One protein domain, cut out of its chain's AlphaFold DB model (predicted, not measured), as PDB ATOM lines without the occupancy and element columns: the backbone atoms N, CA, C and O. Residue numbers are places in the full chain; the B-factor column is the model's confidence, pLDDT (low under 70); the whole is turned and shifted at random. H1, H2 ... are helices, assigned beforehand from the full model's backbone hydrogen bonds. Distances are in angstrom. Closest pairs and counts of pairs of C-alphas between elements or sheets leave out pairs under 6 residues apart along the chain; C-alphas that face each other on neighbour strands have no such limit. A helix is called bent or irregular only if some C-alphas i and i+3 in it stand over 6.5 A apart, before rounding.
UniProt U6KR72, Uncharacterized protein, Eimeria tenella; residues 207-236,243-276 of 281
ATOM      1  N   ALA A 207     165.463  94.404 154.621       61.09
ATOM      2  CA  ALA A 207     165.167  93.706 155.873       61.09
ATOM      3  C   ALA A 207     166.036  94.202 157.045       61.09
ATOM      4  O   ALA A 207     165.539  94.360 158.162       61.09
ATOM      5  N   ALA A 208     167.318  94.493 156.797       58.19
ATOM      6  CA  ALA A 208     168.214  95.055 157.806       58.19
ATOM      7  C   ALA A 208     167.817  96.492 158.195       58.19
ATOM      8  O   ALA A 208     167.813  96.830 159.380       58.19
ATOM      9  N   ALA A 209     167.419  97.316 157.222       65.19
ATOM     10  CA  ALA A 209     166.936  98.672 157.469       65.19
ATOM     11  C   ALA A 209     165.625  98.679 158.276       65.19
ATOM     12  O   ALA A 209     165.485  99.458 159.221       65.19
ATOM     13  N   ALA A 210     164.695  97.767 157.973       69.81
ATOM     14  CA  ALA A 210     163.457  97.610 158.736       69.81
ATOM     15  C   ALA A 210     163.715  97.153 160.185       69.81
ATOM     16  O   ALA A 210     163.091  97.666 161.115       69.81
ATOM     17  N   ALA A 211     164.672  96.243 160.401       65.12
ATOM     18  CA  ALA A 211     165.069  95.811 161.741       65.12
ATOM     19  C   ALA A 211     165.730  96.946 162.550       65.12
ATOM     20  O   ALA A 211     165.420  97.127 163.729       65.12
ATOM     21  N   ALA A 212     166.583  97.756 161.915       66.06
ATOM     22  CA  ALA A 212     167.196  98.923 162.548       66.06
ATOM     23  C   ALA A 212     166.155  99.995 162.921       66.06
ATOM     24  O   ALA A 212     166.209 100.558 164.016       66.06
ATOM     25  N   ALA A 213     165.165 100.235 162.055       68.12
ATOM     26  CA  ALA A 213     164.067 101.157 162.336       68.12
ATOM     27  C   ALA A 213     163.184 100.675 163.504       68.12
ATOM     28  O   ALA A 213     162.801 101.477 164.358       68.12
ATOM     29  N   ALA A 214     162.910  99.369 163.594       70.00
ATOM     30  CA  ALA A 214     162.165  98.788 164.711       70.00
ATOM     31  C   ALA A 214     162.924  98.907 166.047       70.00
ATOM     32  O   ALA A 214     162.321  99.233 167.071       70.00
ATOM     33  N   ALA A 215     164.249  98.726 166.039       64.75
ATOM     34  CA  ALA A 215     165.086  98.926 167.222       64.75
ATOM     35  C   ALA A 215     165.105 100.398 167.682       64.75
ATOM     36  O   ALA A 215     165.001 100.674 168.878       64.75
ATOM     37  N   ALA A 216     165.164 101.349 166.742       68.75
ATOM     38  CA  ALA A 216     165.099 102.777 167.051       68.75
ATOM     39  C   ALA A 216     163.737 103.192 167.643       68.75
ATOM     40  O   ALA A 216     163.688 103.962 168.603       68.75
ATOM     41  N   ALA A 217     162.631 102.640 167.130       69.75
ATOM     42  CA  ALA A 217     161.294 102.888 167.672       69.75
ATOM     43  C   ALA A 217     161.122 102.316 169.094       69.75
ATOM     44  O   ALA A 217     160.542 102.977 169.958       69.75
ATOM     45  N   ALA A 218     161.676 101.130 169.368       70.12
ATOM     46  CA  ALA A 218     161.663 100.539 170.706       70.12
ATOM     47  C   ALA A 218     162.476 101.369 171.720       70.12
ATOM     48  O   ALA A 218     162.027 101.577 172.849       70.12
ATOM     49  N   ALA A 219     163.627 101.911 171.309       63.91
ATOM     50  CA  ALA A 219     164.434 102.798 172.147       63.91
ATOM     51  C   ALA A 219     163.713 104.122 172.472       63.91
ATOM     52  O   ALA A 219     163.784 104.607 173.601       63.91
ATOM     53  N   ALA A 220     162.964 104.684 171.516       69.25
ATOM     54  CA  ALA A 220     162.165 105.889 171.747       69.25
ATOM     55  C   ALA A 220     161.027 105.656 172.762       69.25
ATOM     56  O   ALA A 220     160.797 106.497 173.632       69.25
ATOM     57  N   GLY A 221     160.359 104.496 172.702       72.88
ATOM     58  CA  GLY A 221     159.316 104.118 173.663       72.88
ATOM     59  C   GLY A 221     159.833 103.968 175.100       72.88
ATOM     60  O   GLY A 221     159.157 104.383 176.042       72.88
ATOM     61  N   ALA A 222     161.055 103.455 175.277       71.31
ATOM     62  CA  ALA A 222     161.677 103.312 176.595       71.31
ATOM     63  C   ALA A 222     161.964 104.669 177.268       71.31
ATOM     64  O   ALA A 222     161.718 104.828 178.465       71.31
ATOM     65  N   ASN A 223     162.403 105.672 176.500       70.56
ATOM     66  CA  ASN A 223     162.655 107.018 177.028       70.56
ATOM     67  C   ASN A 223     161.366 107.722 177.484       70.56
ATOM     68  O   ASN A 223     161.372 108.417 178.500       70.56
ATOM     69  N   ALA A 224     160.253 107.511 176.774       71.75
ATOM     70  CA  ALA A 224     158.954 108.044 177.180       71.75
ATOM     71  C   ALA A 224     158.449 107.394 178.482       71.75
ATOM     72  O   ALA A 224     157.996 108.104 179.379       71.75
ATOM     73  N   ALA A 225     158.600 106.070 178.620       70.44
ATOM     74  CA  ALA A 225     158.220 105.343 179.833       70.44
ATOM     75  C   ALA A 225     159.044 105.781 181.060       70.44
ATOM     76  O   ALA A 225     158.487 105.989 182.142       70.44
ATOM     77  N   ALA A 226     160.353 105.997 180.885       71.06
ATOM     78  CA  ALA A 226     161.231 106.508 181.936       71.06
ATOM     79  C   ALA A 226     160.837 107.928 182.387       71.06
ATOM     80  O   ALA A 226     160.795 108.201 183.587       71.06
ATOM     81  N   ALA A 227     160.476 108.813 181.449       74.75
ATOM     82  CA  ALA A 227     160.014 110.164 181.768       74.75
ATOM     83  C   ALA A 227     158.698 110.158 182.568       74.75
ATOM     84  O   ALA A 227     158.568 110.894 183.546       74.75
ATOM     85  N   THR A 228     157.742 109.290 182.216       80.19
ATOM     86  CA  THR A 228     156.490 109.142 182.979       80.19
ATOM     87  C   THR A 228     156.703 108.554 184.375       80.19
ATOM     88  O   THR A 228     156.042 108.992 185.315       80.19
ATOM     89  N   ALA A 229     157.645 107.621 184.550       69.75
ATOM     90  CA  ALA A 229     157.971 107.061 185.863       69.75
ATOM     91  C   ALA A 229     158.642 108.099 186.783       69.75
ATOM     92  O   ALA A 229     158.284 108.209 187.955       69.75
ATOM     93  N   ALA A 230     159.551 108.918 186.242       72.94
ATOM     94  CA  ALA A 230     160.163 110.022 186.981       72.94
ATOM     95  C   ALA A 230     159.132 111.091 187.390       72.94
ATOM     96  O   ALA A 230     159.158 111.576 188.521       72.94
ATOM     97  N   ALA A 231     158.185 111.419 186.503       76.88
ATOM     98  CA  ALA A 231     157.101 112.351 186.811       76.88
ATOM     99  C   ALA A 231     156.156 111.816 187.904       76.88
ATOM    100  O   ALA A 231     155.735 112.576 188.775       76.88
ATOM    101  N   ALA A 232     155.861 110.511 187.905       74.12
ATOM    102  CA  ALA A 232     155.052 109.881 188.948       74.12
ATOM    103  C   ALA A 232     155.751 109.912 190.319       74.12
ATOM    104  O   ALA A 232     155.119 110.258 191.319       74.12
ATOM    105  N   ALA A 233     157.059 109.644 190.368       67.56
ATOM    106  CA  ALA A 233     157.842 109.702 191.605       67.56
ATOM    107  C   ALA A 233     157.887 111.116 192.218       67.56
ATOM    108  O   ALA A 233     157.870 111.258 193.437       67.56
ATOM    109  N   ALA A 234     157.864 112.166 191.391       74.94
ATOM    110  CA  ALA A 234     157.846 113.553 191.860       74.94
ATOM    111  C   ALA A 234     156.521 113.970 192.537       74.94
ATOM    112  O   ALA A 234     156.479 114.998 193.210       74.94
ATOM    113  N   SER A 235     155.442 113.194 192.374       80.69
ATOM    114  CA  SER A 235     154.105 113.532 192.890       80.69
ATOM    115  C   SER A 235     153.790 112.987 194.291       80.69
ATOM    116  O   SER A 235     152.734 113.309 194.835       80.69
ATOM    117  N   VAL A 236     154.688 112.199 194.896       76.75
ATOM    118  CA  VAL A 236     154.480 111.591 196.222       76.75
ATOM    119  C   VAL A 236     155.336 112.309 197.279       76.75
ATOM    120  O   VAL A 236     156.533 112.046 197.373       76.75
ATOM    121  N   ALA A 243     162.100 104.954 199.180       81.00
ATOM    122  CA  ALA A 243     161.956 103.507 199.013       81.00
ATOM    123  C   ALA A 243     161.182 103.164 197.729       81.00
ATOM    124  O   ALA A 243     161.614 102.316 196.951       81.00
ATOM    125  N   LEU A 244     160.092 103.890 197.453       76.12
ATOM    126  CA  LEU A 244     159.305 103.721 196.228       76.12
ATOM    127  C   LEU A 244     160.077 104.117 194.961       76.12
ATOM    128  O   LEU A 244     159.937 103.458 193.931       76.12
ATOM    129  N   ALA A 245     160.921 105.151 195.022       76.44
ATOM    130  CA  ALA A 245     161.765 105.543 193.895       76.44
ATOM    131  C   ALA A 245     162.819 104.474 193.554       76.44
ATOM    132  O   ALA A 245     163.089 104.238 192.374       76.44
ATOM    133  N   ALA A 246     163.384 103.798 194.561       78.44
ATOM    134  CA  ALA A 246     164.346 102.718 194.351       78.44
ATOM    135  C   ALA A 246     163.698 101.480 193.702       78.44
ATOM    136  O   ALA A 246     164.254 100.925 192.752       78.44
ATOM    137  N   ASP A 247     162.503 101.089 194.155       76.00
ATOM    138  CA  ASP A 247     161.753  99.964 193.578       76.00
ATOM    139  C   ASP A 247     161.303 100.258 192.134       76.00
ATOM    140  O   ASP A 247     161.469  99.435 191.229       76.00
ATOM    141  N   ALA A 248     160.835 101.484 191.869       74.25
ATOM    142  CA  ALA A 248     160.463 101.922 190.524       74.25
ATOM    143  C   ALA A 248     161.663 101.953 189.560       74.25
ATOM    144  O   ALA A 248     161.537 101.551 188.399       74.25
ATOM    145  N   ALA A 249     162.840 102.380 190.029       76.69
ATOM    146  CA  ALA A 249     164.064 102.364 189.232       76.69
ATOM    147  C   ALA A 249     164.502 100.931 188.880       76.69
ATOM    148  O   ALA A 249     164.904 100.671 187.742       76.69
ATOM    149  N   PHE A 250     164.373  99.984 189.816       77.75
ATOM    150  CA  PHE A 250     164.700  98.578 189.575       77.75
ATOM    151  C   PHE A 250     163.728  97.920 188.585       77.75
ATOM    152  O   PHE A 250     164.162  97.240 187.650       77.75
ATOM    153  N   ALA A 251     162.424  98.181 188.718       78.94
ATOM    154  CA  ALA A 251     161.414  97.699 187.778       78.94
ATOM    155  C   ALA A 251     161.629  98.254 186.357       78.94
ATOM    156  O   ALA A 251     161.523  97.513 185.376       78.94
ATOM    157  N   ALA A 252     162.003  99.533 186.233       73.56
ATOM    158  CA  ALA A 252     162.341 100.140 184.947       73.56
ATOM    159  C   ALA A 252     163.597  99.506 184.319       73.56
ATOM    160  O   ALA A 252     163.594  99.179 183.130       73.56
ATOM    161  N   ALA A 253     164.648  99.258 185.109       76.75
ATOM    162  CA  ALA A 253     165.861  98.589 184.636       76.75
ATOM    163  C   ALA A 253     165.591  97.144 184.171       76.75
ATOM    164  O   ALA A 253     166.086  96.725 183.120       76.75
ATOM    165  N   ALA A 254     164.754  96.396 184.900       77.56
ATOM    166  CA  ALA A 254     164.351  95.041 184.528       77.56
ATOM    167  C   ALA A 254     163.541  95.010 183.217       77.56
ATOM    168  O   ALA A 254     163.762  94.135 182.375       77.56
ATOM    169  N   ALA A 255     162.655  95.987 182.998       75.50
ATOM    170  CA  ALA A 255     161.888  96.103 181.758       75.50
ATOM    171  C   ALA A 255     162.786  96.384 180.537       75.50
ATOM    172  O   ALA A 255     162.599  95.775 179.481       75.50
ATOM    173  N   VAL A 256     163.803  97.245 180.680       70.44
ATOM    174  CA  VAL A 256     164.782  97.517 179.611       70.44
ATOM    175  C   VAL A 256     165.599  96.263 179.288       70.44
ATOM    176  O   VAL A 256     165.760  95.923 178.115       70.44
ATOM    177  N   ALA A 257     166.056  95.524 180.302       76.19
ATOM    178  CA  ALA A 257     166.795  94.278 180.099       76.19
ATOM    179  C   ALA A 257     165.959  93.216 179.354       76.19
ATOM    180  O   ALA A 257     166.460  92.571 178.430       76.19
ATOM    181  N   ALA A 258     164.673  93.077 179.694       73.56
ATOM    182  CA  ALA A 258     163.761  92.158 179.013       73.56
ATOM    183  C   ALA A 258     163.518  92.547 177.540       73.56
ATOM    184  O   ALA A 258     163.516  91.679 176.662       73.56
ATOM    185  N   ALA A 259     163.373  93.843 177.242       74.00
ATOM    186  CA  ALA A 259     163.195  94.332 175.874       74.00
ATOM    187  C   ALA A 259     164.443  94.099 175.001       74.00
ATOM    188  O   ALA A 259     164.325  93.663 173.853       74.00
ATOM    189  N   VAL A 260     165.643  94.321 175.550       80.06
ATOM    190  CA  VAL A 260     166.909  94.057 174.845       80.06
ATOM    191  C   VAL A 260     167.073  92.561 174.561       80.06
ATOM    192  O   VAL A 260     167.435  92.194 173.442       80.06
ATOM    193  N   ALA A 261     166.741  91.685 175.514       78.38
ATOM    194  CA  ALA A 261     166.805  90.237 175.310       78.38
ATOM    195  C   ALA A 261     165.888  89.760 174.165       78.38
ATOM    196  O   ALA A 261     166.308  88.955 173.329       78.38
ATOM    197  N   ALA A 262     164.668  90.300 174.067       70.81
ATOM    198  CA  ALA A 262     163.739  89.974 172.983       70.81
ATOM    199  C   ALA A 262     164.239  90.458 171.606       70.81
ATOM    200  O   ALA A 262     164.119  89.732 170.616       70.81
ATOM    201  N   ALA A 263     164.851  91.646 171.536       71.19
ATOM    202  CA  ALA A 263     165.425  92.172 170.298       71.19
ATOM    203  C   ALA A 263     166.623  91.336 169.806       71.19
ATOM    204  O   ALA A 263     166.723  91.037 168.613       71.19
ATOM    205  N   VAL A 264     167.499  90.895 170.717       80.56
ATOM    206  CA  VAL A 264     168.640  90.025 170.384       80.56
ATOM    207  C   VAL A 264     168.164  88.655 169.888       80.56
ATOM    208  O   VAL A 264     168.692  88.147 168.896       80.56
ATOM    209  N   ALA A 265     167.123  88.079 170.500       79.25
ATOM    210  CA  ALA A 265     166.536  86.818 170.044       79.25
ATOM    211  C   ALA A 265     165.931  86.926 168.627       79.25
ATOM    212  O   ALA A 265     166.129  86.031 167.801       79.25
ATOM    213  N   ALA A 266     165.259  88.038 168.306       71.00
ATOM    214  CA  ALA A 266     164.716  88.281 166.967       71.00
ATOM    215  C   ALA A 266     165.822  88.454 165.905       71.00
ATOM    216  O   ALA A 266     165.711  87.912 164.802       71.00
ATOM    217  N   ALA A 267     166.918  89.142 166.241       69.12
ATOM    218  CA  ALA A 267     168.070  89.291 165.350       69.12
ATOM    219  C   ALA A 267     168.778  87.949 165.081       69.12
ATOM    220  O   ALA A 267     169.131  87.656 163.937       69.12
ATOM    221  N   ALA A 268     168.923  87.096 166.101       74.31
ATOM    222  CA  ALA A 268     169.497  85.759 165.949       74.31
ATOM    223  C   ALA A 268     168.633  84.851 165.050       74.31
ATOM    224  O   ALA A 268     169.167  84.137 164.199       74.31
ATOM    225  N   ALA A 269     167.303  84.919 165.172       74.62
ATOM    226  CA  ALA A 269     166.385  84.174 164.309       74.62
ATOM    227  C   ALA A 269     166.446  84.640 162.838       74.62
ATOM    228  O   ALA A 269     166.430  83.811 161.926       74.62
ATOM    229  N   ALA A 270     166.580  85.949 162.593       72.62
ATOM    230  CA  ALA A 270     166.751  86.493 161.245       72.62
ATOM    231  C   ALA A 270     168.101  86.091 160.617       72.62
ATOM    232  O   ALA A 270     168.149  85.709 159.446       72.62
ATOM    233  N   ALA A 271     169.189  86.100 161.398       71.88
ATOM    234  CA  ALA A 271     170.504  85.641 160.948       71.88
ATOM    235  C   ALA A 271     170.512  84.136 160.627       71.88
ATOM    236  O   ALA A 271     171.077  83.721 159.612       71.88
ATOM    237  N   ALA A 272     169.820  83.319 161.432       73.06
ATOM    238  CA  ALA A 272     169.624  81.905 161.135       73.06
ATOM    239  C   ALA A 272     168.838  81.714 159.826       73.06
ATOM    240  O   ALA A 272     169.276  80.957 158.970       73.06
ATOM    241  N   ALA A 273     167.749  82.447 159.582       68.62
ATOM    242  CA  ALA A 273     167.005  82.332 158.322       68.62
ATOM    243  C   ALA A 273     167.827  82.740 157.077       68.62
ATOM    244  O   ALA A 273     167.641  82.169 155.998       68.62
ATOM    245  N   ALA A 274     168.758  83.691 157.216       67.19
ATOM    246  CA  ALA A 274     169.660  84.098 156.138       67.19
ATOM    247  C   ALA A 274     170.772  83.064 155.860       67.19
ATOM    248  O   ALA A 274     171.107  82.816 154.701       67.19
ATOM    249  N   GLY A 275     171.308  82.413 156.901       59.06
ATOM    250  CA  GLY A 275     172.423  81.463 156.787       59.06
ATOM    251  C   GLY A 275     172.100  80.165 156.033       59.06
ATOM    252  O   GLY A 275     172.979  79.582 155.401       59.06
ATOM    253  N   TRP A 276     170.840  79.725 156.010       54.31
ATOM    254  CA  TRP A 276     170.460  78.447 155.384       54.31
ATOM    255  C   TRP A 276     170.424  78.492 153.850       54.31
ATOM    256  O   TRP A 276     170.365  77.446 153.207       54.31
TER     257      TRP A 276
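This is residues 207 to 236 and 243 to 276 of the 281 residues of an uncharacterized protein of Eimeria tenella (UniProt U6KR72). Two long, nearly straight helices lie side by side and run opposite ways, making a slim rod with no third part beside them. H2, the longer, reaches past the beginning of H1 at one end, where residues 271 to 276 stick out; at the other end the two helices come closest, beside a cut in the chain. The printed part has 64 residues with two named helices, H1 then H2, and no named strand, and its class is all helix. It is only just loose, close to extended, with a radius of gyration of the C-alphas of 15.7 A, and the C-alphas span 55 by 18 by 7 A.

H1, residues 207 to 233, and H2, residues 243 to 275, touch, with 6 pairs of C-alphas within 8 A. Their closest C-alphas, those of Ala 233 and Ala 245, are 6.2 A apart. Their lines stand at a shallow tilt of 6 degrees, and they run opposite ways. Centre to centre they are 11.6 A apart. In both H1 and H2 every backbone O i to N i+4 pair is within hydrogen-bond range.

H1 has 27 residues and begins at C-alpha 207, at (165.167, 93.706, 155.873). It measures 39.8 A from first to last C-alpha and ends at C-alpha 233, at (157.842, 109.702, 191.605). H2 has 33 residues and measures 48.8 A, from C-alpha 243 at (161.956, 103.507, 199.013) to C-alpha 275 at (172.423, 81.463, 156.787). Neither helix is bent.

The two C-alphas farthest apart, those of Val 236 and Trp 276, are 55.0 A apart. Residues 237 to 242 are not printed, and C-alphas 236 and 243 are 11.4 A apart across this cut, which falls in the link from H1 to H2. Residues 271 to 276, of which 271 to 275 belong to H2, stand free. The mean pLDDT of the printed part is 72.1, and 19 residues are under 70, among them residues 207 to 213 and 273 to 276.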